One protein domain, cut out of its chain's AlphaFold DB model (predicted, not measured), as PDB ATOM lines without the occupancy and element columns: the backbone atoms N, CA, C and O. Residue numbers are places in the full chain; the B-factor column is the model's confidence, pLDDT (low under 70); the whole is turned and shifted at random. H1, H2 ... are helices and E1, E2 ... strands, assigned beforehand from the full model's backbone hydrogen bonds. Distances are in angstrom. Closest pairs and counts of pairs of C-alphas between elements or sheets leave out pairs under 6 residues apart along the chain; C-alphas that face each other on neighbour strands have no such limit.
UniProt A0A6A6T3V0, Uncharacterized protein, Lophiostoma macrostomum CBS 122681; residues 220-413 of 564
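Overview. This is residues 220 to 413 of the 564 residues of an uncharacterized protein of Lophiostoma macrostomum CBS 122681 (UniProt A0A6A6T3V0). A small three-strand sheet has helix H5 over one face; at one end of the strands the helical hairpin H3 and H4 gathers with H1 and H2, and past the other end H9 and H10 reach out. H6 and H7 make a small lobe to one side, at the end of a long loop. The printed part has 194 residues, with eleven named helices and three named strands in the order H1 H2 H3 H4 E1 H5 H6 H7 H8 E2 H9 H10 H11 E3. The sheet runs E1 E2 E3, parallel; the domain is mostly helix and compact, with a radius of gyration of the C-alphas of 18.5 A and spans of 64 by 43 by 32 A.

Arrangement. Inner strand E2, residues 364 to 370, is the parallel neighbour of edge strands E1, residues 300 to 304, and E3, residues 411 to 413. N 302 and O 366, 2.9 A, and N 413 and O 367, 2.8 A, are within hydrogen-bond range. H5, residues 307 to 317, is on the sheet over E1 at a height over the sheet of 8.1 A, giving two layers, helix on one face of a sheet. H8, residues 360 to 363, touches H5, closest C-alphas Leu 317 and Arg 361, 4.8 A. The hub H3, residues 262 to 277, has a kink of 115 degrees near residue 270. It forms a hairpin with H4, residues 279 to 291, at a shallow tilt of 19 degrees, closest C-alphas Leu 275 and Arg 282, 4.4 A. H3 also touches H1, residues 224 to 240, closest C-alphas Ser 238 and Gly 269, 5.4 A, and H2, residues 242 to 254, closest C-alphas Tyr 244 and Asp 270, 5.7 A; H1 does so with residues 234 to 239 alone, H2 with 243 to 245 alone. H6, residues 335 to 346, touches H7, residues 352 to 357, closest C-alphas Ala 341 and Phe 357, 5.3 A. H9, residues 373 to 379, and H10, residues 384 to 390, are near each other, with 6 pairs of C-alphas within 10 A. H11, residues 400 to 405, is close but not clearly touching H9, closest C-alphas Phe 379 and Cys 400, 5.6 A. Two strand-helix-strand units, parallel neighbour strands with helices between, are E1, H5 to H8, E2 and E2, H9 to H11, E3. Each O i to N i+4 pair is within hydrogen-bond range in H2, H4, H5, H6 and H9; H1 has 11 of 13, H3 5 of 12, H7 0 of 2, H10 0 of 3 and H11 0 of 2, the last four with 9 of 13, 2 of 3, 3 of 4 and 3 of 3 O i to N i+3 pairs; H8 is too short.

Along the chain. H1, 25.8 A long, begins at C-alpha 224 (-8.973, 25.584, 15.788). H2 is 18.3 A, H4 18.1 A and E2 16.9 A long. E3 ends at C-alpha 413 (-7.374, 28.489, 49.910).

Size, cuts and confidence. The C-alphas of Gly 221 and Gly 385, the two farthest apart, are 65.3 A apart. The printed part has no cut. The link H5 to H6, 17 residues, is long. Mean pLDDT of the printed part is 84.2; residues 237 to 259, 293 to 297 and 391 to 396 are under 70.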
ATOM      1  N   GLU A 220     -15.208  31.286  11.755       81.94
ATOM      2  CA  GLU A 220     -15.427  29.916  11.277       81.94
ATOM      3  C   GLU A 220     -14.389  29.473  10.240       81.94
ATOM      4  O   GLU A 220     -14.070  28.291  10.169       81.94
ATOM      5  N   GLY A 221     -13.783  30.413   9.513       80.31
ATOM      6  CA  GLY A 221     -12.732  30.122   8.534       80.31
ATOM      7  C   GLY A 221     -11.358  29.806   9.136       80.31
ATOM      8  O   GLY A 221     -10.492  29.304   8.427       80.31
ATOM      9  N   LEU A 222     -11.132  30.091  10.424       82.62
ATOM     10  CA  LEU A 222      -9.829  29.864  11.061       82.62
ATOM     11  C   LEU A 222      -9.648  28.409  11.530       82.62
ATOM     12  O   LEU A 222     -10.590  27.829  12.062       82.62
ATOM     13  N   PRO A 223      -8.446  27.819  11.449       85.19
ATOM     14  CA  PRO A 223      -8.137  26.570  12.149       85.19
ATOM     15  C   PRO A 223      -8.351  26.689  13.667       85.19
ATOM     16  O   PRO A 223      -8.198  27.774  14.241       85.19
ATOM     17  N   ASN A 224      -8.703  25.587  14.340       83.62
ATOM     18  CA  ASN A 224      -8.973  25.584  15.788       83.62
ATOM     19  C   ASN A 224      -7.767  26.079  16.598       83.62
ATOM     20  O   ASN A 224      -7.937  26.806  17.574       83.62
ATOM     21  N   GLU A 225      -6.565  25.715  16.166       84.12
ATOM     22  CA  GLU A 225      -5.286  26.042  16.790       84.12
ATOM     23  C   GLU A 225      -5.062  27.557  16.773       84.12
ATOM     24  O   GLU A 225      -4.750  28.164  17.797       84.12
ATOM     25  N   LEU A 226      -5.319  28.191  15.624       84.75
ATOM     26  CA  LEU A 226      -5.185  29.635  15.468       84.75
ATOM     27  C   LEU A 226      -6.247  30.387  16.281       84.75
ATOM     28  O   LEU A 226      -5.927  31.378  16.935       84.75
ATOM     29  N   ARG A 227      -7.496  29.897  16.310       87.94
ATOM     30  CA  ARG A 227      -8.535  30.470  17.185       87.94
ATOM     31  C   ARG A 227      -8.124  30.402  18.649       87.94
ATOM     32  O   ARG A 227      -8.286  31.387  19.360       87.94
ATOM     33  N   LEU A 228      -7.603  29.258  19.092       85.44
ATOM     34  CA  LEU A 228      -7.165  29.061  20.469       85.44
ATOM     35  C   LEU A 228      -6.032  30.027  20.825       85.44
ATOM     36  O   LEU A 228      -6.096  30.657  21.876       85.44
ATOM     37  N   HIS A 229      -5.053  30.208  19.936       84.94
ATOM     38  CA  HIS A 229      -3.951  31.148  20.143       84.94
ATOM     39  C   HIS A 229      -4.433  32.606  20.239       84.94
ATOM     40  O   HIS A 229      -4.001  33.357  21.118       84.94
ATOM     41  N   ILE A 230      -5.369  33.011  19.371       87.31
ATOM     42  CA  ILE A 230      -5.997  34.340  19.444       87.31
ATOM     43  C   ILE A 230      -6.736  34.496  20.775       87.31
ATOM     44  O   ILE A 230      -6.523  35.477  21.480       87.31
ATOM     45  N   LEU A 231      -7.551  33.510  21.160       88.25
ATOM     46  CA  LEU A 231      -8.301  33.536  22.416       88.25
ATOM     47  C   LEU A 231      -7.384  33.611  23.640       88.25
ATOM     48  O   LEU A 231      -7.642  34.398  24.545       88.25
ATOM     49  N   GLN A 232      -6.299  32.838  23.662       85.88
ATOM     50  CA  GLN A 232      -5.289  32.907  24.717       85.88
ATOM     51  C   GLN A 232      -4.664  34.299  24.800       85.88
ATOM     52  O   GLN A 232      -4.500  34.817  25.901       85.88
ATOM     53  N   SER A 233      -4.365  34.916  23.656       84.31
ATOM     54  CA  SER A 233      -3.821  36.277  23.598       84.31
ATOM     55  C   SER A 233      -4.825  37.310  24.128       84.31
ATOM     56  O   SER A 233      -4.448  38.183  24.903       84.31
ATOM     57  N   CYS A 234      -6.109  37.179  23.780       82.69
ATOM     58  CA  CYS A 234      -7.185  38.032  24.294       82.69
ATOM     59  C   CYS A 234      -7.329  37.923  25.817       82.69
ATOM     60  O   CYS A 234      -7.383  38.938  26.505       82.69
ATOM     61  N   VAL A 235      -7.347  36.696  26.350       78.62
ATOM     62  CA  VAL A 235      -7.427  36.454  27.799       78.62
ATOM     63  C   VAL A 235      -6.190  36.991  28.515       78.62
ATOM     64  O   VAL A 235      -6.320  37.598  29.563       78.62
ATOM     65  N   GLN A 236      -4.991  36.834  27.950       75.88
ATOM     66  CA  GLN A 236      -3.770  37.392  28.549       75.88
ATOM     67  C   GLN A 236      -3.755  38.926  28.537       75.88
ATOM     68  O   GLN A 236      -3.228  39.539  29.459       75.88
ATOM     69  N   GLY A 237      -4.329  39.552  27.508       67.50
ATOM     70  CA  GLY A 237      -4.416  41.007  27.410       67.50
ATOM     71  C   GLY A 237      -5.428  41.640  28.370       67.50
ATOM     72  O   GLY A 237      -5.333  42.838  28.625       67.50
ATOM     73  N   SER A 238      -6.382  40.877  28.922       64.38
ATOM     74  CA  SER A 238      -7.482  41.436  29.723       64.38
ATOM     75  C   SER A 238      -7.035  42.013  31.076       64.38
ATOM     76  O   SER A 238      -7.709  42.902  31.597       64.38
ATOM     77  N   GLU A 239      -5.868  41.620  31.605       58.84
ATOM     78  CA  GLU A 239      -5.311  42.160  32.860       58.84
ATOM     79  C   GLU A 239      -4.966  43.662  32.789       58.84
ATOM     80  O   GLU A 239      -4.879  44.322  33.827       58.84
ATOM     81  N   GLY A 240      -4.804  44.220  31.582       53.22
ATOM     82  CA  GLY A 240      -4.443  45.624  31.354       53.22
ATOM     83  C   GLY A 240      -5.605  46.561  31.014       53.22
ATOM     84  O   GLY A 240      -5.395  47.770  30.923       53.22
ATOM     85  N   HIS A 241      -6.821  46.043  30.822       54.94
ATOM     86  CA  HIS A 241      -7.943  46.849  30.342       54.94
ATOM     87  C   HIS A 241      -8.815  47.358  31.499       54.94
ATOM     88  O   HIS A 241      -9.545  46.617  32.159       54.94
ATOM     89  N   SER A 242      -8.721  48.664  31.761       55.34
ATOM     90  CA  SER A 242      -9.439  49.345  32.839       55.34
ATOM     91  C   SER A 242     -10.950  49.348  32.629       55.34
ATOM     92  O   SER A 242     -11.700  49.248  33.599       55.34
ATOM     93  N   ASP A 243     -11.424  49.473  31.399       59.06
ATOM     94  CA  ASP A 243     -12.761  50.017  31.167       59.06
ATOM     95  C   ASP A 243     -13.871  49.037  31.544       59.06
ATOM     96  O   ASP A 243     -14.796  49.421  32.270       59.06
ATOM     97  N   TYR A 244     -13.737  47.756  31.186       61.97
ATOM     98  CA  TYR A 244     -14.673  46.724  31.628       61.97
ATOM     99  C   TYR A 244     -14.641  46.524  33.141       61.97
ATOM    100  O   TYR A 244     -15.693  46.498  33.774       61.97
ATOM    101  N   ARG A 245     -13.458  46.453  33.762       62.94
ATOM    102  CA  ARG A 245     -13.351  46.264  35.217       62.94
ATOM    103  C   ARG A 245     -13.979  47.434  35.980       62.94
ATOM    104  O   ARG A 245     -14.688  47.217  36.959       62.94
ATOM    105  N   HIS A 246     -13.785  48.668  35.516       62.38
ATOM    106  CA  HIS A 246     -14.427  49.850  36.098       62.38
ATOM    107  C   HIS A 246     -15.939  49.885  35.834       62.38
ATOM    108  O   HIS A 246     -16.698  50.319  36.702       62.38
ATOM    109  N   ALA A 247     -16.405  49.437  34.664       64.38
ATOM    110  CA  ALA A 247     -17.832  49.304  34.366       64.38
ATOM    111  C   ALA A 247     -18.497  48.214  35.223       64.38
ATOM    112  O   ALA A 247     -19.577  48.433  35.763       64.38
ATOM    113  N   LEU A 248     -17.826  47.080  35.420       65.00
ATOM    114  CA  LEU A 248     -18.287  45.965  36.238       65.00
ATOM    115  C   LEU A 248     -18.332  46.340  37.724       65.00
ATOM    116  O   LEU A 248     -19.312  46.056  38.408       65.00
ATOM    117  N   MET A 249     -17.309  47.044  38.217       66.06
ATOM    118  CA  MET A 249     -17.294  47.571  39.584       66.06
ATOM    119  C   MET A 249     -18.430  48.571  39.825       66.06
ATOM    120  O   MET A 249     -19.093  48.479  40.856       66.06
ATOM    121  N   ARG A 250     -18.698  49.476  38.872       63.97
ATOM    122  CA  ARG A 250     -19.865  50.378  38.927       63.97
ATOM    123  C   ARG A 250     -21.175  49.594  38.913       63.97
ATOM    124  O   ARG A 250     -22.009  49.780  39.789       63.97
ATOM    125  N   TYR A 251     -21.301  48.623  38.010       63.53
ATOM    126  CA  TYR A 251     -22.468  47.750  37.945       63.53
ATOM    127  C   TYR A 251     -22.734  47.035  39.279       63.53
ATOM    128  O   TYR A 251     -23.879  46.988  39.715       63.53
ATOM    129  N   TYR A 252     -21.705  46.517  39.959       66.00
ATOM    130  CA  TYR A 252     -21.854  45.875  41.273       66.00
ATOM    131  C   TYR A 252     -22.196  46.840  42.405       66.00
ATOM    132  O   TYR A 252     -22.874  46.440  43.351       66.00
ATOM    133  N   GLN A 253     -21.725  48.086  42.333       64.69
ATOM    134  CA  GLN A 253     -22.127  49.124  43.280       64.69
ATOM    135  C   GLN A 253     -23.616  49.453  43.114       64.69
ATOM    136  O   GLN A 253     -24.331  49.558  44.112       64.69
ATOM    137  N   ASP A 254     -24.090  49.508  41.870       59.91
ATOM    138  CA  ASP A 254     -25.474  49.854  41.542       59.91
ATOM    139  C   ASP A 254     -26.442  48.667  41.710       59.91
ATOM    140  O   ASP A 254     -27.606  48.838  42.076       59.91
ATOM    141  N   HIS A 255     -25.972  47.433  41.496       57.00
ATOM    142  CA  HIS A 255     -26.790  46.221  41.516       57.00
ATOM    143  C   HIS A 255     -26.351  45.278  42.637       57.00
ATOM    144  O   HIS A 255     -25.360  44.557  42.538       57.00
ATOM    145  N   ARG A 256     -27.183  45.169  43.683       57.69
ATOM    146  CA  ARG A 256     -26.980  44.233  44.812       57.69
ATOM    147  C   ARG A 256     -26.995  42.744  44.424       57.69
ATOM    148  O   ARG A 256     -26.779  41.893  45.284       57.69
ATOM    149  N   ARG A 257     -27.302  42.402  43.170       59.50
ATOM    150  CA  ARG A 257     -27.319  41.026  42.656       59.50
ATOM    151  C   ARG A 257     -26.419  40.943  41.436       59.50
ATOM    152  O   ARG A 257     -26.621  41.686  40.486       59.50
ATOM    153  N   LYS A 258     -25.469  40.008  41.454       65.25
ATOM    154  CA  LYS A 258     -24.566  39.747  40.330       65.25
ATOM    155  C   LYS A 258     -25.303  38.857  39.304       65.25
ATOM    156  O   LYS A 258     -25.553  37.687  39.612       65.25
ATOM    157  N   PRO A 259     -25.724  39.363  38.128       66.81
ATOM    158  CA  PRO A 259     -26.421  38.556  37.135       66.81
ATOM    159  C   PRO A 259     -25.437  37.629  36.418       66.81
ATOM    160  O   PRO A 259     -24.327  38.023  36.063       66.81
ATOM    161  N   GLY A 260     -25.866  36.395  36.157       79.00
ATOM    162  CA  GLY A 260     -25.120  35.466  35.305       79.00
ATOM    163  C   GLY A 260     -23.760  35.028  35.865       79.00
ATOM    164  O   GLY A 260     -23.443  35.309  37.019       79.00
ATOM    165  N   PRO A 261     -22.953  34.298  35.080       84.88
ATOM    166  CA  PRO A 261     -21.673  33.737  35.506       84.88
ATOM    167  C   PRO A 261     -20.506  34.718  35.340       84.88
ATOM    168  O   PRO A 261     -19.627  34.516  34.502       84.88
ATOM    169  N   TYR A 262     -20.502  35.794  36.123       83.56
ATOM    170  CA  TYR A 262     -19.505  36.854  35.983       83.56
ATOM    171  C   TYR A 262     -18.060  36.385  36.180       83.56
ATOM    172  O   TYR A 262     -17.181  37.013  35.626       83.56
ATOM    173  N   GLU A 263     -17.789  35.284  36.885       85.75
ATOM    174  CA  GLU A 263     -16.429  34.743  37.022       85.75
ATOM    175  C   GLU A 263     -15.798  34.406  35.668       85.75
ATOM    176  O   GLU A 263     -14.600  34.568  35.483       85.75
ATOM    177  N   VAL A 264     -16.608  33.954  34.707       86.81
ATOM    178  CA  VAL A 264     -16.149  33.699  33.336       86.81
ATOM    179  C   VAL A 264     -15.967  35.011  32.582       86.81
ATOM    180  O   VAL A 264     -15.016  35.173  31.824       86.81
ATOM    181  N   VAL A 265     -16.892  35.947  32.782       84.19
ATOM    182  CA  VAL A 265     -16.878  37.235  32.087       84.19
ATOM    183  C   VAL A 265     -15.690  38.086  32.546       84.19
ATOM    184  O   VAL A 265     -15.033  38.696  31.715       84.19
ATOM    185  N   ASP A 266     -15.355  38.041  33.834       79.44
ATOM    186  CA  ASP A 266     -14.222  38.742  34.444       79.44
ATOM    187  C   ASP A 266     -12.874  38.210  33.924       79.44
ATOM    188  O   ASP A 266     -11.957  38.988  33.695       79.44
ATOM    189  N   ILE A 267     -12.769  36.903  33.633       81.56
ATOM    190  CA  ILE A 267     -11.583  36.321  32.970       81.56
ATOM    191  C   ILE A 267     -11.419  36.876  31.545       81.56
ATOM    192  O   ILE A 267     -10.306  37.175  31.110       81.56
ATOM    193  N   LEU A 268     -12.522  37.014  30.802       82.19
ATOM    194  CA  LEU A 268     -12.497  37.501  29.419       82.19
ATOM    195  C   LEU A 268     -12.354  39.030  29.321       82.19
ATOM    196  O   LEU A 268     -11.831  39.523  28.322       82.19
ATOM    197  N   GLY A 269     -12.815  39.778  30.324       81.81
ATOM    198  CA  GLY A 269     -12.797  41.240  30.339       81.81
ATOM    199  C   GLY A 269     -13.515  41.847  29.128       81.81
ATOM    200  O   GLY A 269     -14.618  41.429  28.763       81.81
ATOM    201  N   ASP A 270     -12.845  42.783  28.450       80.12
ATOM    202  CA  ASP A 270     -13.311  43.427  27.210       80.12
ATOM    203  C   ASP A 270     -13.678  42.418  26.103       80.12
ATOM    204  O   ASP A 270     -14.496  42.694  25.222       80.12
ATOM    205  N   TRP A 271     -13.116  41.209  26.163       85.06
ATOM    206  CA  TRP A 271     -13.332  40.148  25.185       85.06
ATOM    207  C   TRP A 271     -14.542  39.261  25.496       85.06
ATOM    208  O   TRP A 271     -14.730  38.229  24.850       85.06
ATOM    209  N   MET A 272     -15.407  39.636  26.446       85.12
ATOM    210  CA  MET A 272     -16.581  38.833  26.808       85.12
ATOM    211  C   MET A 272     -17.509  38.504  25.628       85.12
ATOM    212  O   MET A 272     -18.147  37.450  25.604       85.12
ATOM    213  N   TYR A 273     -17.551  39.370  24.612       84.31
ATOM    214  CA  TYR A 273     -18.358  39.182  23.406       84.31
ATOM    215  C   TYR A 273     -17.923  37.969  22.566       84.31
ATOM    216  O   TYR A 273     -18.706  37.471  21.756       84.31
ATOM    217  N   LEU A 274     -16.727  37.414  22.802       86.31
ATOM    218  CA  LEU A 274     -16.272  36.170  22.170       86.31
ATOM    219  C   LEU A 274     -17.148  34.964  22.537       86.31
ATOM    220  O   LEU A 274     -17.256  34.022  21.750       86.31
ATOM    221  N   LEU A 275     -17.859  35.019  23.670       87.12
ATOM    222  CA  LEU A 275     -18.869  34.022  24.035       87.12
ATOM    223  C   LEU A 275     -20.083  34.020  23.091       87.12
ATOM    224  O   LEU A 275     -20.805  33.024  23.044       87.12
ATOM    225  N   ALA A 276     -20.318  35.104  22.348       85.25
ATOM    226  CA  ALA A 276     -21.420  35.241  21.397       85.25
ATOM    227  C   ALA A 276     -20.986  35.107  19.925       85.25
ATOM    228  O   ALA A 276     -21.847  34.986  19.059       85.25
ATOM    229  N   ALA A 277     -19.679  35.101  19.634       84.75
ATOM    230  CA  ALA A 277     -19.159  35.157  18.265       84.75
ATOM    231  C   ALA A 277     -19.520  33.924  17.417       84.75
ATOM    232  O   ALA A 277     -19.958  34.052  16.279       84.75
ATOM    233  N   SER A 278     -19.327  32.720  17.957       87.62
ATOM    234  CA  SER A 278     -19.757  31.465  17.329       87.62
ATOM    235  C   SER A 278     -19.861  30.360  18.382       87.62
ATOM    236  O   SER A 278     -19.313  30.481  19.481       87.62
ATOM    237  N   THR A 279     -20.523  29.244  18.056       87.19
ATOM    238  CA  THR A 279     -20.595  28.102  18.987       87.19
ATOM    239  C   THR A 279     -19.212  27.526  19.285       87.19
ATOM    240  O   THR A 279     -18.933  27.227  20.443       87.19
ATOM    241  N   ASN A 280     -18.342  27.419  18.276       87.81
ATOM    242  CA  ASN A 280     -16.998  26.872  18.447       87.81
ATOM    243  C   ASN A 280     -16.091  27.843  19.225       87.81
ATOM    244  O   ASN A 280     -15.458  27.452  20.203       87.81
ATOM    245  N   THR A 281     -16.109  29.137  18.883       88.81
ATOM    246  CA  THR A 281     -15.356  30.172  19.619       88.81
ATOM    247  C   THR A 281     -15.759  30.203  21.089       88.81
ATOM    248  O   THR A 281     -14.895  30.207  21.962       88.81
ATOM    249  N   ARG A 282     -17.063  30.133  21.379       90.06
ATOM    250  CA  ARG A 282     -17.580  30.036  22.747       90.06
ATOM    251  C   ARG A 282     -17.060  28.793  23.469       90.06
ATOM    252  O   ARG A 282     -16.650  28.903  24.618       90.06
ATOM    253  N   GLN A 283     -17.080  27.625  22.824       90.62
ATOM    254  CA  GLN A 283     -16.583  26.378  23.414       90.62
ATOM    255  C   GLN A 283     -15.101  26.474  23.777       90.62
ATOM    256  O   GLN A 283     -14.731  26.139  24.900       90.62
ATOM    257  N   LEU A 284     -14.275  26.987  22.864       89.12
ATOM    258  CA  LEU A 284     -12.844  27.189  23.095       89.12
ATOM    259  C   LEU A 284     -12.583  28.226  24.196       89.12
ATOM    260  O   LEU A 284     -11.773  27.977  25.085       89.12
ATOM    261  N   ALA A 285     -13.301  29.351  24.183       90.25
ATOM    262  CA  ALA A 285     -13.180  30.393  25.201       90.25
ATOM    263  C   ALA A 285     -13.548  29.869  26.597       90.25
ATOM    264  O   ALA A 285     -12.816  30.085  27.561       90.25
ATOM    265  N   LEU A 286     -14.657  29.129  26.708       91.12
ATOM    266  CA  LEU A 286     -15.084  28.526  27.968       91.12
ATOM    267  C   LEU A 286     -14.101  27.456  28.433       91.12
ATOM    268  O   LEU A 286     -13.759  27.436  29.609       91.12
ATOM    269  N   LYS A 287     -13.591  26.619  27.523       89.88
ATOM    270  CA  LYS A 287     -12.557  25.633  27.849       89.88
ATOM    271  C   LYS A 287     -11.322  26.305  28.456       89.88
ATOM    272  O   LYS A 287     -10.901  25.910  29.537       89.88
ATOM    273  N   LEU A 288     -10.829  27.384  27.840       88.62
ATOM    274  CA  LEU A 288      -9.718  28.182  28.374       88.62
ATOM    275  C   LEU A 288     -10.017  28.760  29.765       88.62
ATOM    276  O   LEU A 288      -9.179  28.659  30.658       88.62
ATOM    277  N   CYS A 289     -11.207  29.327  29.976       88.62
ATOM    278  CA  CYS A 289     -11.588  29.892  31.276       88.62
ATOM    279  C   CYS A 289     -11.692  28.819  32.376       88.62
ATOM    280  O   CYS A 289     -11.384  29.082  33.538       88.62
ATOM    281  N   LEU A 290     -12.155  27.615  32.028       90.81
ATOM    282  CA  LEU A 290     -12.409  26.528  32.975       90.81
ATOM    283  C   LEU A 290     -11.162  25.697  33.296       90.81
ATOM    284  O   LEU A 290     -11.010  25.249  34.430       90.81
ATOM    285  N   GLU A 291     -10.297  25.449  32.316       87.69
ATOM    286  CA  GLU A 291      -9.052  24.686  32.493       87.69
ATOM    287  C   GLU A 291      -7.916  25.571  33.018       87.69
ATOM    288  O   GLU A 291      -7.086  25.107  33.798       87.69
ATOM    289  N   GLY A 292      -7.940  26.862  32.680       76.50
ATOM    290  CA  GLY A 292      -6.856  27.790  32.976       76.50
ATOM    291  C   GLY A 292      -5.706  27.668  31.983       76.50
ATOM    292  O   GLY A 292      -5.715  26.841  31.073       76.50
ATOM    293  N   ASN A 293      -4.703  28.524  32.152       69.75
ATOM    294  CA  ASN A 293      -3.427  28.411  31.455       69.75
ATOM    295  C   ASN A 293      -2.288  28.701  32.447       69.75
ATOM    296  O   ASN A 293      -2.541  29.134  33.572       69.75
ATOM    297  N   ASP A 294      -1.039  28.497  32.033       62.75
ATOM    298  CA  ASP A 294       0.134  28.685  32.903       62.75
ATOM    299  C   ASP A 294       0.278  30.115  33.462       62.75
ATOM    300  O   ASP A 294       0.958  30.329  34.462       62.75
ATOM    301  N   ARG A 295      -0.371  31.104  32.834       56.41
ATOM    302  CA  ARG A 295      -0.347  32.527  33.212       56.41
ATOM    303  C   ARG A 295      -1.592  32.972  33.997       56.41
ATOM    304  O   ARG A 295      -1.490  33.859  34.831       56.41
ATOM    305  N   TYR A 296      -2.744  32.335  33.788       59.09
ATOM    306  CA  TYR A 296      -4.028  32.621  34.427       59.09
ATOM    307  C   TYR A 296      -4.362  31.514  35.421       59.09
ATOM    308  O   TYR A 296      -4.748  30.413  35.035       59.09
ATOM    309  N   CYS A 297      -4.219  31.848  36.705       56.25
ATOM    310  CA  CYS A 297      -4.423  31.052  37.920       56.25
ATOM    311  C   CYS A 297      -5.289  29.769  37.817       56.25
ATOM    312  O   CYS A 297      -6.321  29.670  38.469       56.25
ATOM    313  N   GLY A 298      -4.818  28.726  37.125       70.19
ATOM    314  CA  GLY A 298      -5.314  27.344  37.200       70.19
ATOM    315  C   GLY A 298      -6.824  27.122  37.013       70.19
ATOM    316  O   GLY A 298      -7.339  26.160  37.583       70.19
ATOM    317  N   GLY A 299      -7.509  27.997  36.266       84.62
ATOM    318  CA  GLY A 299      -8.905  27.855  35.833       84.62
ATOM    319  C   GLY A 299      -9.935  28.618  36.669       84.62
ATOM    320  O   GLY A 299      -9.610  29.557  37.401       84.62
ATOM    321  N   LEU A 300     -11.210  28.230  36.535       90.06
ATOM    322  CA  LEU A 300     -12.329  28.960  37.136       90.06
ATOM    323  C   LEU A 300     -12.184  29.019  38.659       90.06
ATOM    324  O   LEU A 300     -12.181  27.995  39.350       90.06
ATOM    325  N   THR A 301     -12.103  30.241  39.170       89.44
ATOM    326  CA  THR A 301     -11.826  30.519  40.573       89.44
ATOM    327  C   THR A 301     -13.019  31.205  41.226       89.44
ATOM    328  O   THR A 301     -13.548  32.177  40.694       89.44
ATOM    329  N   VAL A 302     -13.424  30.724  42.402       90.38
ATOM    330  CA  VAL A 302     -14.472  31.350  43.219       90.38
ATOM    331  C   VAL A 302     -13.847  32.013  44.436       90.38
ATOM    332  O   VAL A 302     -13.166  31.356  45.221       90.38
ATOM    333  N   LEU A 303     -14.127  33.304  44.611       89.12
ATOM    334  CA  LEU A 303     -13.820  34.063  45.820       89.12
ATOM    335  C   LEU A 303     -15.111  34.313  46.601       89.12
ATOM    336  O   LEU A 303     -16.050  34.896  46.066       89.12
ATOM    337  N   ALA A 304     -15.139  33.897  47.864       89.62
ATOM    338  CA  ALA A 304     -16.245  34.149  48.775       89.62
ATOM    339  C   ALA A 304     -15.731  34.657  50.125       89.62
ATOM    340  O   ALA A 304     -14.894  34.027  50.773       89.62
ATOM    341  N   LEU A 305     -16.239  35.802  50.576       87.88
ATOM    342  CA  LEU A 305     -15.797  36.427  51.826       87.88
ATOM    343  C   LEU A 305     -16.601  35.969  53.051       87.88
ATOM    344  O   LEU A 305     -16.239  36.315  54.176       87.88
ATOM    345  N   ASN A 306     -17.695  35.236  52.830       88.75
ATOM    346  CA  ASN A 306     -18.547  34.632  53.851       88.75
ATOM    347  C   ASN A 306     -19.353  33.451  53.269       88.75
ATOM    348  O   ASN A 306     -19.404  33.246  52.051       88.75
ATOM    349  N   LEU A 307     -20.001  32.676  54.145       89.50
ATOM    350  CA  LEU A 307     -20.773  31.493  53.753       89.50
ATOM    351  C   LEU A 307     -22.015  31.812  52.896       89.50
ATOM    352  O   LEU A 307     -22.262  31.075  51.933       89.50
ATOM    353  N   PRO A 308     -22.793  32.882  53.169       89.38
ATOM    354  CA  PRO A 308     -23.894  33.280  52.292       89.38
ATOM    355  C   PRO A 308     -23.454  33.602  50.859       89.38
ATOM    356  O   PRO A 308     -24.077  33.114  49.918       89.38
ATOM    357  N   GLU A 309     -22.367  34.358  50.676       88.06
ATOM    358  CA  GLU A 309     -21.824  34.694  49.352       88.06
ATOM    359  C   GLU A 309     -21.350  33.443  48.607       88.06
ATOM    360  O   GLU A 309     -21.623  33.287  47.411       88.06
ATOM    361  N   PHE A 310     -20.691  32.520  49.314       91.44
ATOM    362  CA  PHE A 310     -20.304  31.233  48.742       91.44
ATOM    363  C   PHE A 310     -21.531  30.435  48.295       91.44
ATOM    364  O   PHE A 310     -21.569  29.932  47.174       91.44
ATOM    365  N   THR A 311     -22.559  30.361  49.144       91.94
ATOM    366  CA  THR A 311     -23.807  29.643  48.858       91.94
ATOM    367  C   THR A 311     -24.522  30.225  47.640       91.94
ATOM    368  O   THR A 311     -24.949  29.473  46.762       91.94
ATOM    369  N   ASP A 312     -24.644  31.552  47.562       90.00
ATOM    370  CA  ASP A 312     -25.263  32.234  46.425       90.00
ATOM    371  C   ASP A 312     -24.476  31.985  45.135       90.00
ATOM    372  O   ASP A 312     -25.048  31.559  44.133       90.00
ATOM    373  N   THR A 313     -23.149  32.130  45.182       90.25
ATOM    374  CA  THR A 313     -22.261  31.871  44.041       90.25
ATOM    375  C   THR A 313     -22.354  30.426  43.566       90.25
ATOM    376  O   THR A 313     -22.578  30.170  42.382       90.25
ATOM    377  N   PHE A 314     -22.266  29.466  44.484       92.56
ATOM    378  CA  PHE A 314     -22.362  28.041  44.186       92.56
ATOM    379  C   PHE A 314     -23.712  27.682  43.547       92.56
ATOM    380  O   PHE A 314     -23.763  26.973  42.536       92.56
ATOM    381  N   ASN A 315     -24.814  28.219  44.082       92.00
ATOM    382  CA  ASN A 315     -26.158  28.005  43.548       92.00
ATOM    383  C   ASN A 315     -26.365  28.714  42.203       92.00
ATOM    384  O   ASN A 315     -26.972  28.145  41.296       92.00
ATOM    385  N   ARG A 316     -25.847  29.928  42.025       92.38
ATOM    386  CA  ARG A 316     -25.908  30.662  40.756       92.38
ATOM    387  C   ARG A 316     -25.167  29.912  39.657       92.38
ATOM    388  O   ARG A 316     -25.769  29.602  38.632       92.38
ATOM    389  N   LEU A 317     -23.911  29.530  39.888       93.81
ATOM    390  CA  LEU A 317     -23.104  28.774  38.922       93.81
ATOM    391  C   LEU A 317     -23.706  27.403  38.587       93.81
ATOM    392  O   LEU A 317     -23.483  26.878  37.498       93.81
ATOM    393  N   SER A 318     -24.522  26.839  39.483       94.12
ATOM    394  CA  SER A 318     -25.251  25.594  39.224       94.12
ATOM    395  C   SER A 318     -26.355  25.731  38.164       94.12
ATOM    396  O   SER A 318     -26.798  24.726  37.624       94.12
ATOM    397  N   ARG A 319     -26.797  26.957  37.845       92.81
ATOM    398  CA  ARG A 319     -27.860  27.234  36.857       92.81
ATOM    399  C   ARG A 319     -27.326  27.450  35.440       92.81
ATOM    400  O   ARG A 319     -28.113  27.528  34.502       92.81
ATOM    401  N   HIS A 320     -26.010  27.562  35.281       93.12
ATOM    402  CA  HIS A 320     -25.374  27.898  34.010       93.12
ATOM    403  C   HIS A 320     -24.606  26.694  33.468       93.12
ATOM    404  O   HIS A 320     -23.591  26.310  34.036       93.12
ATOM    405  N   TYR A 321     -25.076  26.096  32.373       93.69
ATOM    406  CA  TYR A 321     -24.367  25.013  31.680       93.69
ATOM    407  C   TYR A 321     -23.057  25.521  31.062       93.69
ATOM    408  O   TYR A 321     -23.020  26.625  30.522       93.69
ATOM    409  N   GLN A 322     -21.991  24.716  31.116       91.38
ATOM    410  CA  GLN A 322     -20.685  25.062  30.541       91.38
ATOM    411  C   GLN A 322     -20.731  25.125  29.013       91.38
ATOM    412  O   GLN A 322     -19.930  25.822  28.415       91.38
ATOM    413  N   MET A 323     -21.645  24.387  28.369       88.81
ATOM    414  CA  MET A 323     -21.797  24.346  26.904       88.81
ATOM    415  C   MET A 323     -20.502  24.012  26.131       88.81
ATOM    416  O   MET A 323     -20.417  24.308  24.941       88.81
ATOM    417  N   VAL A 324     -19.515  23.379  26.781       85.81
ATOM    418  CA  VAL A 324     -18.229  22.979  26.174       85.81
ATOM    419  C   VAL A 324     -18.434  21.853  25.160       85.81
ATOM    420  O   VAL A 324     -17.815  21.849  24.102       85.81
ATOM    421  N   GLN A 325     -19.351  20.926  25.444       84.81
ATOM    422  CA  GLN A 325     -19.705  19.834  24.541       84.81
ATOM    423  C   GLN A 325     -20.979  20.142  23.739       84.81
ATOM    424  O   GLN A 325     -21.849  20.914  24.159       84.81
ATOM    425  N   LYS A 326     -21.116  19.504  22.568       81.75
ATOM    426  CA  LYS A 326     -22.352  19.560  21.771       81.75
ATOM    427  C   LYS A 326     -23.517  18.974  22.579       81.75
ATOM    428  O   LYS A 326     -23.352  17.979  23.275       81.75
ATOM    429  N   ASN A 327     -24.705  19.571  22.461       84.06
ATOM    430  CA  ASN A 327     -25.914  19.171  23.203       84.06
ATOM    431  C   ASN A 327     -25.779  19.217  24.741       84.06
ATOM    432  O   ASN A 327     -26.509  18.518  25.438       84.06
ATOM    433  N   GLY A 328     -24.882  20.050  25.285       85.56
ATOM    434  CA  GLY A 328     -24.662  20.141  26.734       85.56
ATOM    435  C   GLY A 328     -25.781  20.812  27.543       85.56
ATOM    436  O   GLY A 328     -25.716  20.866  28.768       85.56
ATOM    437  N   VAL A 329     -26.820  21.323  26.877       91.12
ATOM    438  CA  VAL A 329     -28.014  21.877  27.524       91.12
ATOM    439  C   VAL A 329     -29.165  20.885  27.345       91.12
ATOM    440  O   VAL A 329     -29.463  20.518  26.204       91.12
ATOM    441  N   PRO A 330     -29.836  20.452  28.428       91.25
ATOM    442  CA  PRO A 330     -30.987  19.569  28.309       91.25
ATOM    443  C   PRO A 330     -32.097  20.253  27.502       91.25
ATOM    444  O   PRO A 330     -32.451  21.410  27.739       91.25
ATOM    445  N   LYS A 331     -32.645  19.530  26.523       89.06
ATOM    446  CA  LYS A 331     -33.735  20.032  25.681       89.06
ATOM    447  C   LYS A 331     -35.010  20.137  26.511       89.06
ATOM    448  O   LYS A 331     -35.374  19.179  27.184       89.06
ATOM    449  N   ARG A 332     -35.735  21.257  26.391       84.88
ATOM    450  CA  ARG A 332     -36.963  21.538  27.165       84.88
ATOM    451  C   ARG A 332     -38.017  20.420  27.090       84.88
ATOM    452  O   ARG A 332     -38.716  20.184  28.068       84.88
ATOM    453  N   ASN A 333     -38.085  19.724  25.959       88.50
ATOM    454  CA  ASN A 333     -39.087  18.692  25.695       88.50
ATOM    455  C   ASN A 333     -38.588  17.263  25.992       88.50
ATOM    456  O   ASN A 333     -39.318  16.309  25.752       88.50
ATOM    457  N   ASP A 334     -37.361  17.096  26.497       91.94
ATOM    458  CA  ASP A 334     -36.774  15.786  26.792       91.94
ATOM    459  C   ASP A 334     -36.597  15.586  28.304       91.94
ATOM    460  O   ASP A 334     -35.594  15.983  28.909       91.94
ATOM    461  N   SER A 335     -37.584  14.934  28.922       91.69
ATOM    462  CA  SER A 335     -37.585  14.624  30.354       91.69
ATOM    463  C   SER A 335     -36.385  13.768  30.776       91.69
ATOM    464  O   SER A 335     -35.844  13.974  31.866       91.69
ATOM    465  N   LYS A 336     -35.904  12.862  29.911       92.62
ATOM    466  CA  LYS A 336     -34.753  11.996  30.206       92.62
ATOM    467  C   LYS A 336     -33.465  12.809  30.304       92.62
ATOM    468  O   LYS A 336     -32.672  12.586  31.223       92.62
ATOM    469  N   SER A 337     -33.279  13.785  29.415       91.81
ATOM    470  CA  SER A 337     -32.139  14.708  29.482       91.81
ATOM    471  C   SER A 337     -32.151  15.548  30.759       91.81
ATOM    472  O   SER A 337     -31.106  15.699  31.386       91.81
ATOM    473  N   PHE A 338     -33.314  16.035  31.207       93.25
ATOM    474  CA  PHE A 338     -33.405  16.761  32.484       93.25
ATOM    475  C   PHE A 338     -33.083  15.895  33.696       93.25
ATOM    476  O   PHE A 338     -32.358  16.341  34.585       93.25
ATOM    477  N   ILE A 339     -33.602  14.666  33.744       94.31
ATOM    478  CA  ILE A 339     -33.304  13.728  34.834       94.31
ATOM    479  C   ILE A 339     -31.801  13.437  34.870       94.31
ATOM    480  O   ILE A 339     -31.194  13.476  35.938       94.31
ATOM    481  N   SER A 340     -31.189  13.216  33.704       94.12
ATOM    482  CA  SER A 340     -29.748  12.976  33.576       94.12
ATOM    483  C   SER A 340     -28.929  14.187  34.032       94.12
ATOM    484  O   SER A 340     -28.025  14.042  34.850       94.12
ATOM    485  N   ALA A 341     -29.291  15.392  33.581       95.00
ATOM    486  CA  ALA A 341     -28.640  16.630  34.002       95.00
ATOM    487  C   ALA A 341     -28.744  16.841  35.520       95.00
ATOM    488  O   ALA A 341     -27.768  17.226  36.157       95.00
ATOM    489  N   ARG A 342     -29.899  16.532  36.125       94.81
ATOM    490  CA  ARG A 342     -30.097  16.625  37.577       94.81
ATOM    491  C   ARG A 342     -29.286  15.585  38.352       94.81
ATOM    492  O   ARG A 342     -28.709  15.928  39.376       94.81
ATOM    493  N   ARG A 343     -29.196  14.344  37.861       94.69
ATOM    494  CA  ARG A 343     -28.332  13.312  38.463       94.69
ATOM    495  C   ARG A 343     -26.869  13.741  38.456       94.69
ATOM    496  O   ARG A 343     -26.217  13.658  39.491       94.69
ATOM    497  N   TYR A 344     -26.387  14.261  37.326       96.25
ATOM    498  CA  TYR A 344     -25.022  14.776  37.228       96.25
ATOM    499  C   TYR A 344     -24.789  15.987  38.139       96.25
ATOM    500  O   TYR A 344     -23.749  16.082  38.782       96.25
ATOM    501  N   LEU A 345     -25.777  16.883  38.247       94.94
ATOM    502  CA  LEU A 345     -25.729  18.027  39.156       94.94
ATOM    503  C   LEU A 345     -25.508  17.580  40.611       94.94
ATOM    504  O   LEU A 345     -24.750  18.211  41.339       94.94
ATOM    505  N   ASP A 346     -26.162  16.528  41.081       92.94
ATOM    506  CA  ASP A 346     -26.001  16.122  42.479       92.94
ATOM    507  C   ASP A 346     -24.798  15.204  42.714       92.94
ATOM    508  O   ASP A 346     -24.166  15.323  43.763       92.94
ATOM    509  N   PHE A 347     -24.440  14.368  41.732       94.44
ATOM    510  CA  PHE A 347     -23.431  13.315  41.885       94.44
ATOM    511  C   PHE A 347     -22.469  13.219  40.682       94.44
ATOM    512  O   PHE A 347     -22.406  12.186  40.011       94.44
ATOM    513  N   PRO A 348     -21.670  14.261  40.394       94.94
ATOM    514  CA  PRO A 348     -20.830  14.296  39.194       94.94
ATOM    515  C   PRO A 348     -19.747  13.208  39.182       94.94
ATOM    516  O   PRO A 348     -19.442  12.660  38.127       94.94
ATOM    517  N   LYS A 349     -19.204  12.843  40.354       90.88
ATOM    518  CA  LYS A 349     -18.201  11.772  40.489       90.88
ATOM    519  C   LYS A 349     -18.778  10.371  40.236       90.88
ATOM    520  O   LYS A 349     -18.049   9.499  39.785       90.88
ATOM    521  N   GLN A 350     -20.069  10.158  40.507       91.81
ATOM    522  CA  GLN A 350     -20.740   8.866  40.286       91.81
ATOM    523  C   GLN A 350     -21.192   8.683  38.831       91.81
ATOM    524  O   GLN A 350     -21.263   7.559  38.345       91.81
ATOM    525  N   TYR A 351     -21.484   9.780  38.124       93.69
ATOM    526  CA  TYR A 351     -21.968   9.751  36.741       93.69
ATOM    527  C   TYR A 351     -21.042  10.515  35.776       93.69
ATOM    528  O   TYR A 351     -21.514  11.414  35.080       93.69
ATOM    529  N   PRO A 352     -19.741  10.174  35.674       93.44
ATOM    530  CA  PRO A 352     -18.792  10.923  34.841       93.44
ATOM    531  C   PRO A 352     -19.165  10.928  33.349       93.44
ATOM    532  O   PRO A 352     -18.894  11.892  32.650       93.44
ATOM    533  N   HIS A 353     -19.873   9.905  32.865       91.44
ATOM    534  CA  HIS A 353     -20.373   9.827  31.484       91.44
ATOM    535  C   HIS A 353     -21.471  10.861  31.144       91.44
ATOM    536  O   HIS A 353     -21.893  10.958  29.992       91.44
ATOM    537  N   LEU A 354     -21.986  11.598  32.136       94.31
ATOM    538  CA  LEU A 354     -22.967  12.675  31.959       94.31
ATOM    539  C   LEU A 354     -22.326  14.074  31.987       94.31
ATOM    540  O   LEU A 354     -23.054  15.070  32.035       94.31
ATOM    541  N   ASP A 355     -20.995  14.158  31.921       93.62
ATOM    542  CA  ASP A 355     -20.201  15.395  31.926       93.62
ATOM    543  C   ASP A 355     -20.643  16.442  30.895       93.62
ATOM    544  O   ASP A 355     -20.520  17.640  31.144       93.62
ATOM    545  N   ARG A 356     -21.259  16.026  29.785       93.56
ATOM    546  CA  ARG A 356     -21.880  16.932  28.810       93.56
ATOM    547  C   ARG A 356     -22.861  17.921  29.444       93.56
ATOM    548  O   ARG A 356     -22.991  19.038  28.956       93.56
ATOM    549  N   PHE A 357     -23.538  17.531  30.528       95.44
ATOM    550  CA  PHE A 357     -24.478  18.372  31.276       95.44
ATOM    551  C   PHE A 357     -23.803  19.184  32.391       95.44
ATOM    552  O   PHE A 357     -24.484  19.739  33.259       95.44
ATOM    553  N   ALA A 358     -22.472  19.269  32.397       95.62
ATOM    554  CA  ALA A 358     -21.745  20.051  33.374       95.62
ATOM    555  C   ALA A 358     -22.173  21.517  33.341       95.62
ATOM    556  O   ALA A 358     -22.201  22.191  32.312       95.62
ATOM    557  N   THR A 359     -22.499  22.018  34.523       96.31
ATOM    558  CA  THR A 359     -22.661  23.441  34.826       96.31
ATOM    559  C   THR A 359     -21.340  24.082  35.237       96.31
ATOM    560  O   THR A 359     -20.390  23.383  35.594       96.31
ATOM    561  N   LEU A 360     -21.249  25.411  35.176       95.19
ATOM    562  CA  LEU A 360     -20.043  26.169  35.519       95.19
ATOM    563  C   LEU A 360     -19.577  25.881  36.942       95.19
ATOM    564  O   LEU A 360     -18.380  25.861  37.198       95.19
ATOM    565  N   ARG A 361     -20.502  25.528  37.839       95.62
ATOM    566  CA  ARG A 361     -20.162  25.028  39.171       95.62
ATOM    567  C   ARG A 361     -19.214  23.829  39.120       95.62
ATOM    568  O   ARG A 361     -18.236  23.809  39.847       95.62
ATOM    569  N   HIS A 362     -19.452  22.852  38.249       95.69
ATOM    570  CA  HIS A 362     -18.556  21.695  38.123       95.69
ATOM    571  C   HIS A 362     -17.202  22.054  37.522       95.69
ATOM    572  O   HIS A 362     -16.303  21.231  37.581       95.69
ATOM    573  N   GLY A 363     -17.068  23.239  36.923       93.50
ATOM    574  CA  GLY A 363     -15.826  23.727  36.334       93.50
ATOM    575  C   GLY A 363     -14.958  24.504  37.316       93.50
ATOM    576  O   GLY A 363     -13.861  24.899  36.940       93.50
ATOM    577  N   ILE A 364     -15.424  24.722  38.554       94.31
ATOM    578  CA  ILE A 364     -14.644  25.381  39.604       94.31
ATOM    579  C   ILE A 364     -13.383  24.554  39.869       94.31
ATOM    580  O   ILE A 364     -13.464  23.381  40.237       94.31
ATOM    581  N   ARG A 365     -12.226  25.191  39.689       92.75
ATOM    582  CA  ARG A 365     -10.903  24.627  39.958       92.75
ATOM    583  C   ARG A 365     -10.385  25.063  41.311       92.75
ATOM    584  O   ARG A 365      -9.885  24.232  42.061       92.75
ATOM    585  N   LYS A 366     -10.561  26.343  41.645       91.69
ATOM    586  CA  LYS A 366     -10.042  26.921  42.884       91.69
ATOM    587  C   LYS A 366     -11.124  27.604  43.696       91.69
ATOM    588  O   LYS A 366     -11.969  28.317  43.152       91.69
ATOM    589  N   ILE A 367     -11.066  27.425  45.011       92.81
ATOM    590  CA  ILE A 367     -11.949  28.114  45.953       92.81
ATOM    591  C   ILE A 367     -11.112  28.900  46.948       92.81
ATOM    592  O   ILE A 367     -10.191  28.371  47.561       92.81
ATOM    593  N   TYR A 368     -11.488  30.158  47.127       91.81
ATOM    594  CA  TYR A 368     -10.956  31.072  48.116       91.81
ATOM    595  C   TYR A 368     -12.107  31.442  49.030       91.81
ATOM    596  O   TYR A 368     -13.036  32.126  48.601       91.81
ATOM    597  N   PHE A 369     -12.069  30.984  50.275       88.81
ATOM    598  CA  PHE A 369     -13.143  31.268  51.216       88.81
ATOM    599  C   PHE A 369     -12.609  31.788  52.539       88.81
ATOM    600  O   PHE A 369     -11.620  31.304  53.095       88.81
ATOM    601  N   ARG A 370     -13.303  32.808  53.034       91.19
ATOM    602  CA  ARG A 370     -13.166  33.345  54.381       91.19
ATOM    603  C   ARG A 370     -14.473  33.080  55.108       91.19
ATOM    604  O   ARG A 370     -15.538  33.400  54.590       91.19
ATOM    605  N   LEU A 371     -14.391  32.489  56.293       91.06
ATOM    606  CA  LEU A 371     -15.556  32.213  57.131       91.06
ATOM    607  C   LEU A 371     -15.402  32.918  58.469       91.06
ATOM    608  O   LEU A 371     -14.288  33.134  58.954       91.06
ATOM    609  N   ASN A 372     -16.539  33.262  59.060       91.00
ATOM    610  CA  ASN A 372     -16.607  33.592  60.474       91.00
ATOM    611  C   ASN A 372     -16.489  32.311  61.319       91.00
ATOM    612  O   ASN A 372     -16.512  31.199  60.783       91.00
ATOM    613  N   PHE A 373     -16.326  32.446  62.638       91.56
ATOM    614  CA  PHE A 373     -16.154  31.267  63.494       91.56
ATOM    615  C   PHE A 373     -17.358  30.323  63.420       91.56
ATOM    616  O   PHE A 373     -17.184  29.117  63.266       91.56
ATOM    617  N   LEU A 374     -18.570  30.866  63.494       90.44
ATOM    618  CA  LEU A 374     -19.800  30.080  63.530       90.44
ATOM    619  C   LEU A 374     -20.041  29.315  62.214       90.44
ATOM    620  O   LEU A 374     -20.265  28.106  62.223       90.44
ATOM    621  N   ASP A 375     -19.919  30.002  61.083       90.44
ATOM    622  CA  ASP A 375     -20.015  29.454  59.732       90.44
ATOM    623  C   ASP A 375     -18.939  28.397  59.500       90.44
ATOM    624  O   ASP A 375     -19.231  27.376  58.889       90.44
ATOM    625  N   ALA A 376     -17.713  28.593  60.002       92.62
ATOM    626  CA  ALA A 376     -16.663  27.582  59.915       92.62
ATOM    627  C   ALA A 376     -17.043  26.313  60.692       92.62
ATOM    628  O   ALA A 376     -16.938  25.213  60.151       92.62
ATOM    629  N   LEU A 377     -17.536  26.443  61.929       92.06
ATOM    630  CA  LEU A 377     -17.970  25.293  62.729       92.06
ATOM    631  C   LEU A 377     -19.093  24.503  62.028       92.06
ATOM    632  O   LEU A 377     -19.061  23.270  62.010       92.06
ATOM    633  N   HIS A 378     -20.055  25.196  61.406       90.44
ATOM    634  CA  HIS A 378     -21.125  24.561  60.634       90.44
ATOM    635  C   HIS A 378     -20.637  23.955  59.314       90.44
ATOM    636  O   HIS A 378     -20.956  22.802  59.017       90.44
ATOM    637  N   PHE A 379     -19.855  24.700  58.531       93.00
ATOM    638  CA  PHE A 379     -19.376  24.278  57.216       93.00
ATOM    639  C   PHE A 379     -18.518  23.014  57.315       93.00
ATOM    640  O   PHE A 379     -18.729  22.069  56.556       93.00
ATOM    641  N   TRP A 380     -17.617  22.963  58.301       93.56
ATOM    642  CA  TRP A 380     -16.734  21.822  58.565       93.56
ATOM    643  C   TRP A 380     -17.361  20.717  59.416       93.56
ATOM    644  O   TRP A 380     -16.665  19.784  59.811       93.56
ATOM    645  N   LYS A 381     -18.664  20.807  59.717       92.19
ATOM    646  CA  LYS A 381     -19.415  19.793  60.473       92.19
ATOM    647  C   LYS A 381     -18.769  19.427  61.816       92.19
ATOM    648  O   LYS A 381     -18.637  18.251  62.161       92.19
ATOM    649  N   VAL A 382     -18.379  20.429  62.599       91.06
ATOM    650  CA  VAL A 382     -17.802  20.204  63.929       91.06
ATOM    651  C   VAL A 382     -18.827  19.522  64.843       91.06
ATOM    652  O   VAL A 382     -19.951  19.994  64.996       91.06
ATOM    653  N   THR A 383     -18.438  18.411  65.475       88.75
ATOM    654  CA  THR A 383     -19.282  17.696  66.457       88.75
ATOM    655  C   THR A 383     -18.762  17.802  67.888       88.75
ATOM    656  O   THR A 383     -19.444  17.386  68.824       88.75
ATOM    657  N   ASP A 384     -17.561  18.348  68.059       86.19
ATOM    658  CA  ASP A 384     -16.859  18.480  69.327       86.19
ATOM    659  C   ASP A 384     -17.714  19.227  70.367       86.19
ATOM    660  O   ASP A 384     -18.401  20.211  70.068       86.19
ATOM    661  N   GLY A 385     -17.728  18.711  71.599       81.38
ATOM    662  CA  GLY A 385     -18.465  19.323  72.705       81.38
ATOM    663  C   GLY A 385     -19.986  19.368  72.548       81.38
ATOM    664  O   GLY A 385     -20.628  20.187  73.197       81.38
ATOM    665  N   GLY A 386     -20.566  18.557  71.657       81.31
ATOM    666  CA  GLY A 386     -22.005  18.573  71.392       81.31
ATOM    667  C   GLY A 386     -22.463  19.726  70.495       81.31
ATOM    668  O   GLY A 386     -23.659  19.997  70.442       81.31
ATOM    669  N   PHE A 387     -21.556  20.377  69.748       84.56
ATOM    670  CA  PHE A 387     -21.903  21.488  68.844       84.56
ATOM    671  C   PHE A 387     -23.037  21.134  67.865       84.56
ATOM    672  O   PHE A 387     -23.911  21.953  67.591       84.56
ATOM    673  N   LYS A 388     -23.086  19.873  67.414       81.56
ATOM    674  CA  LYS A 388     -24.140  19.337  66.539       81.56
ATOM    675  C   LYS A 388     -25.558  19.527  67.105       81.56
ATOM    676  O   LYS A 388     -26.490  19.708  66.330       81.56
ATOM    677  N   ASN A 389     -25.718  19.525  68.430       81.00
ATOM    678  CA  ASN A 389     -27.016  19.700  69.092       81.00
ATOM    679  C   ASN A 389     -27.495  21.157  69.076       81.00
ATOM    680  O   ASN A 389     -28.670  21.421  69.307       81.00
ATOM    681  N   HIS A 390     -26.596  22.100  68.790       74.00
ATOM    682  CA  HIS A 390     -26.901  23.524  68.685       74.00
ATOM    683  C   HIS A 390     -27.165  23.974  67.243       74.00
ATOM    684  O   HIS A 390     -27.309  25.168  66.976       74.00
ATOM    685  N   VAL A 391     -27.224  23.037  66.295       68.38
ATOM    686  CA  VAL A 391     -27.627  23.339  64.925       68.38
ATOM    687  C   VAL A 391     -29.126  23.619  64.930       68.38
ATOM    688  O   VAL A 391     -29.932  22.704  65.077       68.38
ATOM    689  N   ASN A 392     -29.506  24.885  64.750       63.31
ATOM    690  CA  ASN A 392     -30.903  25.247  64.541       63.31
ATOM    691  C   ASN A 392     -31.436  24.511  63.304       63.31
ATOM    692  O   ASN A 392     -31.074  24.841  62.173       63.31
ATOM    693  N   SER A 393     -32.347  23.558  63.517       56.22
ATOM    694  CA  SER A 393     -32.971  22.706  62.491       56.22
ATOM    695  C   SER A 393     -33.645  23.486  61.349       56.22
ATOM    696  O   SER A 393     -33.969  22.911  60.312       56.22
ATOM    697  N   GLY A 394     -33.867  24.794  61.527       57.03
ATOM    698  CA  GLY A 394     -34.456  25.690  60.532       57.03
ATOM    699  C   GLY A 394     -33.483  26.248  59.484       57.03
ATOM    700  O   GLY A 394     -33.932  26.612  58.397       57.03
ATOM    701  N   ARG A 395     -32.165  26.310  59.744       65.50
ATOM    702  CA  ARG A 395     -31.183  26.840  58.776       65.50
ATOM    703  C   ARG A 395     -30.470  25.707  58.044       65.50
ATOM    704  O   ARG A 395     -29.700  24.951  58.626       65.50
ATOM    705  N   ARG A 396     -30.694  25.614  56.729       68.50
ATOM    706  CA  ARG A 396     -29.927  24.722  55.849       68.50
ATOM    707  C   ARG A 396     -28.591  25.376  55.507       68.50
ATOM    708  O   ARG A 396     -28.511  26.150  54.557       68.50
ATOM    709  N   TYR A 397     -27.562  25.075  56.291       75.94
ATOM    710  CA  TYR A 397     -26.192  25.459  55.965       75.94
ATOM    711  C   TYR A 397     -25.652  24.603  54.817       75.94
ATOM    712  O   TYR A 397     -25.865  23.390  54.771       75.94
ATOM    713  N   ILE A 398     -24.929  25.240  53.899       88.00
ATOM    714  CA  ILE A 398     -24.038  24.531  52.982       88.00
ATOM    715  C   ILE A 398     -22.855  23.994  53.805       88.00
ATOM    716  O   ILE A 398     -22.361  24.687  54.693       88.00
ATOM    717  N   THR A 399     -22.429  22.757  53.559       92.88
ATOM    718  CA  THR A 399     -21.332  22.106  54.302       92.88
ATOM    719  C   THR A 399     -20.233  21.650  53.351       92.88
ATOM    720  O   THR A 399     -20.415  21.706  52.135       92.88
ATOM    721  N   CYS A 400     -19.105  21.181  53.887       93.69
ATOM    722  CA  CYS A 400     -17.947  20.725  53.116       93.69
ATOM    723  C   CYS A 400     -18.246  19.599  52.103       93.69
ATOM    724  O   CYS A 400     -17.481  19.433  51.158       93.69
ATOM    725  N   ASP A 401     -19.384  18.899  52.211       92.62
ATOM    726  CA  ASP A 401     -19.850  17.901  51.224       92.62
ATOM    727  C   ASP A 401     -19.965  18.470  49.807       92.62
ATOM    728  O   ASP A 401     -19.919  17.748  48.814       92.62
ATOM    729  N   VAL A 402     -20.106  19.789  49.678       93.88
ATOM    730  CA  VAL A 402     -20.122  20.439  48.367       93.88
ATOM    731  C   VAL A 402     -18.870  20.197  47.548       93.88
ATOM    732  O   VAL A 402     -18.960  20.247  46.324       93.88
ATOM    733  N   PHE A 403     -17.733  19.892  48.176       94.44
ATOM    734  CA  PHE A 403     -16.520  19.538  47.452       94.44
ATOM    735  C   PHE A 403     -16.680  18.226  46.665       94.44
ATOM    736  O   PHE A 403     -16.103  18.078  45.591       94.44
ATOM    737  N   GLU A 404     -17.542  17.301  47.098       91.56
ATOM    738  CA  GLU A 404     -17.867  16.093  46.324       91.56
ATOM    739  C   GLU A 404     -18.581  16.420  45.007       91.56
ATOM    740  O   GLU A 404     -18.420  15.708  44.013       91.56
ATOM    741  N   LYS A 405     -19.307  17.544  44.973       94.44
ATOM    742  CA  LYS A 405     -19.999  18.060  43.783       94.44
ATOM    743  C   LYS A 405     -19.078  18.833  42.833       94.44
ATOM    744  O   LYS A 405     -19.554  19.366  41.828       94.44
ATOM    745  N   LEU A 406     -17.784  18.918  43.136       94.88
ATOM    746  CA  LEU A 406     -16.790  19.647  42.355       94.88
ATOM    747  C   LEU A 406     -15.731  18.676  41.817       94.88
ATOM    748  O   LEU A 406     -14.664  18.531  42.409       94.88
ATOM    749  N   PRO A 407     -15.996  17.997  40.684       92.81
ATOM    750  CA  PRO A 407     -15.084  16.984  40.140       92.81
ATOM    751  C   PRO A 407     -13.738  17.573  39.690       92.81
ATOM    752  O   PRO A 407     -12.755  16.862  39.536       92.81
ATOM    753  N   CYS A 408     -13.716  18.880  39.454       92.19
ATOM    754  CA  CYS A 408     -12.619  19.617  38.861       92.19
ATOM    755  C   CYS A 408     -11.781  20.404  39.878       92.19
ATOM    756  O   CYS A 408     -10.814  21.045  39.465       92.19
ATOM    757  N   LEU A 409     -12.148  20.375  41.163       93.19
ATOM    758  CA  LEU A 409     -11.494  21.148  42.215       93.19
ATOM    759  C   LEU A 409     -10.058  20.654  42.424       93.19
ATOM    760  O   LEU A 409      -9.844  19.506  42.805       93.19
ATOM    761  N   ASN A 410      -9.085  21.527  42.176       89.50
ATOM    762  CA  ASN A 410      -7.665  21.247  42.367       89.50
ATOM    763  C   ASN A 410      -7.093  21.948  43.602       89.50
ATOM    764  O   ASN A 410      -6.227  21.370  44.253       89.50
ATOM    765  N   GLY A 411      -7.596  23.142  43.934       90.12
ATOM    766  CA  GLY A 411      -7.005  23.999  44.954       90.12
ATOM    767  C   GLY A 411      -8.018  24.659  45.880       90.12
ATOM    768  O   GLY A 411      -9.078  25.137  45.463       90.12
ATOM    769  N   VAL A 412      -7.677  24.715  47.163       93.50
ATOM    770  CA  VAL A 412      -8.544  25.263  48.204       93.50
ATOM    771  C   VAL A 412      -7.729  26.173  49.118       93.50
ATOM    772  O   VAL A 412      -6.898  25.716  49.899       93.50
ATOM    773  N   LYS A 413      -7.983  27.482  49.039       93.56
ATOM    774  CA  LYS A 413      -7.374  28.489  49.910       93.56
ATOM    775  C   LYS A 413      -8.360  28.903  50.994       93.56
ATOM    776  O   LYS A 413      -9.402  29.498  50.708       93.56
TER     777      LYS A 413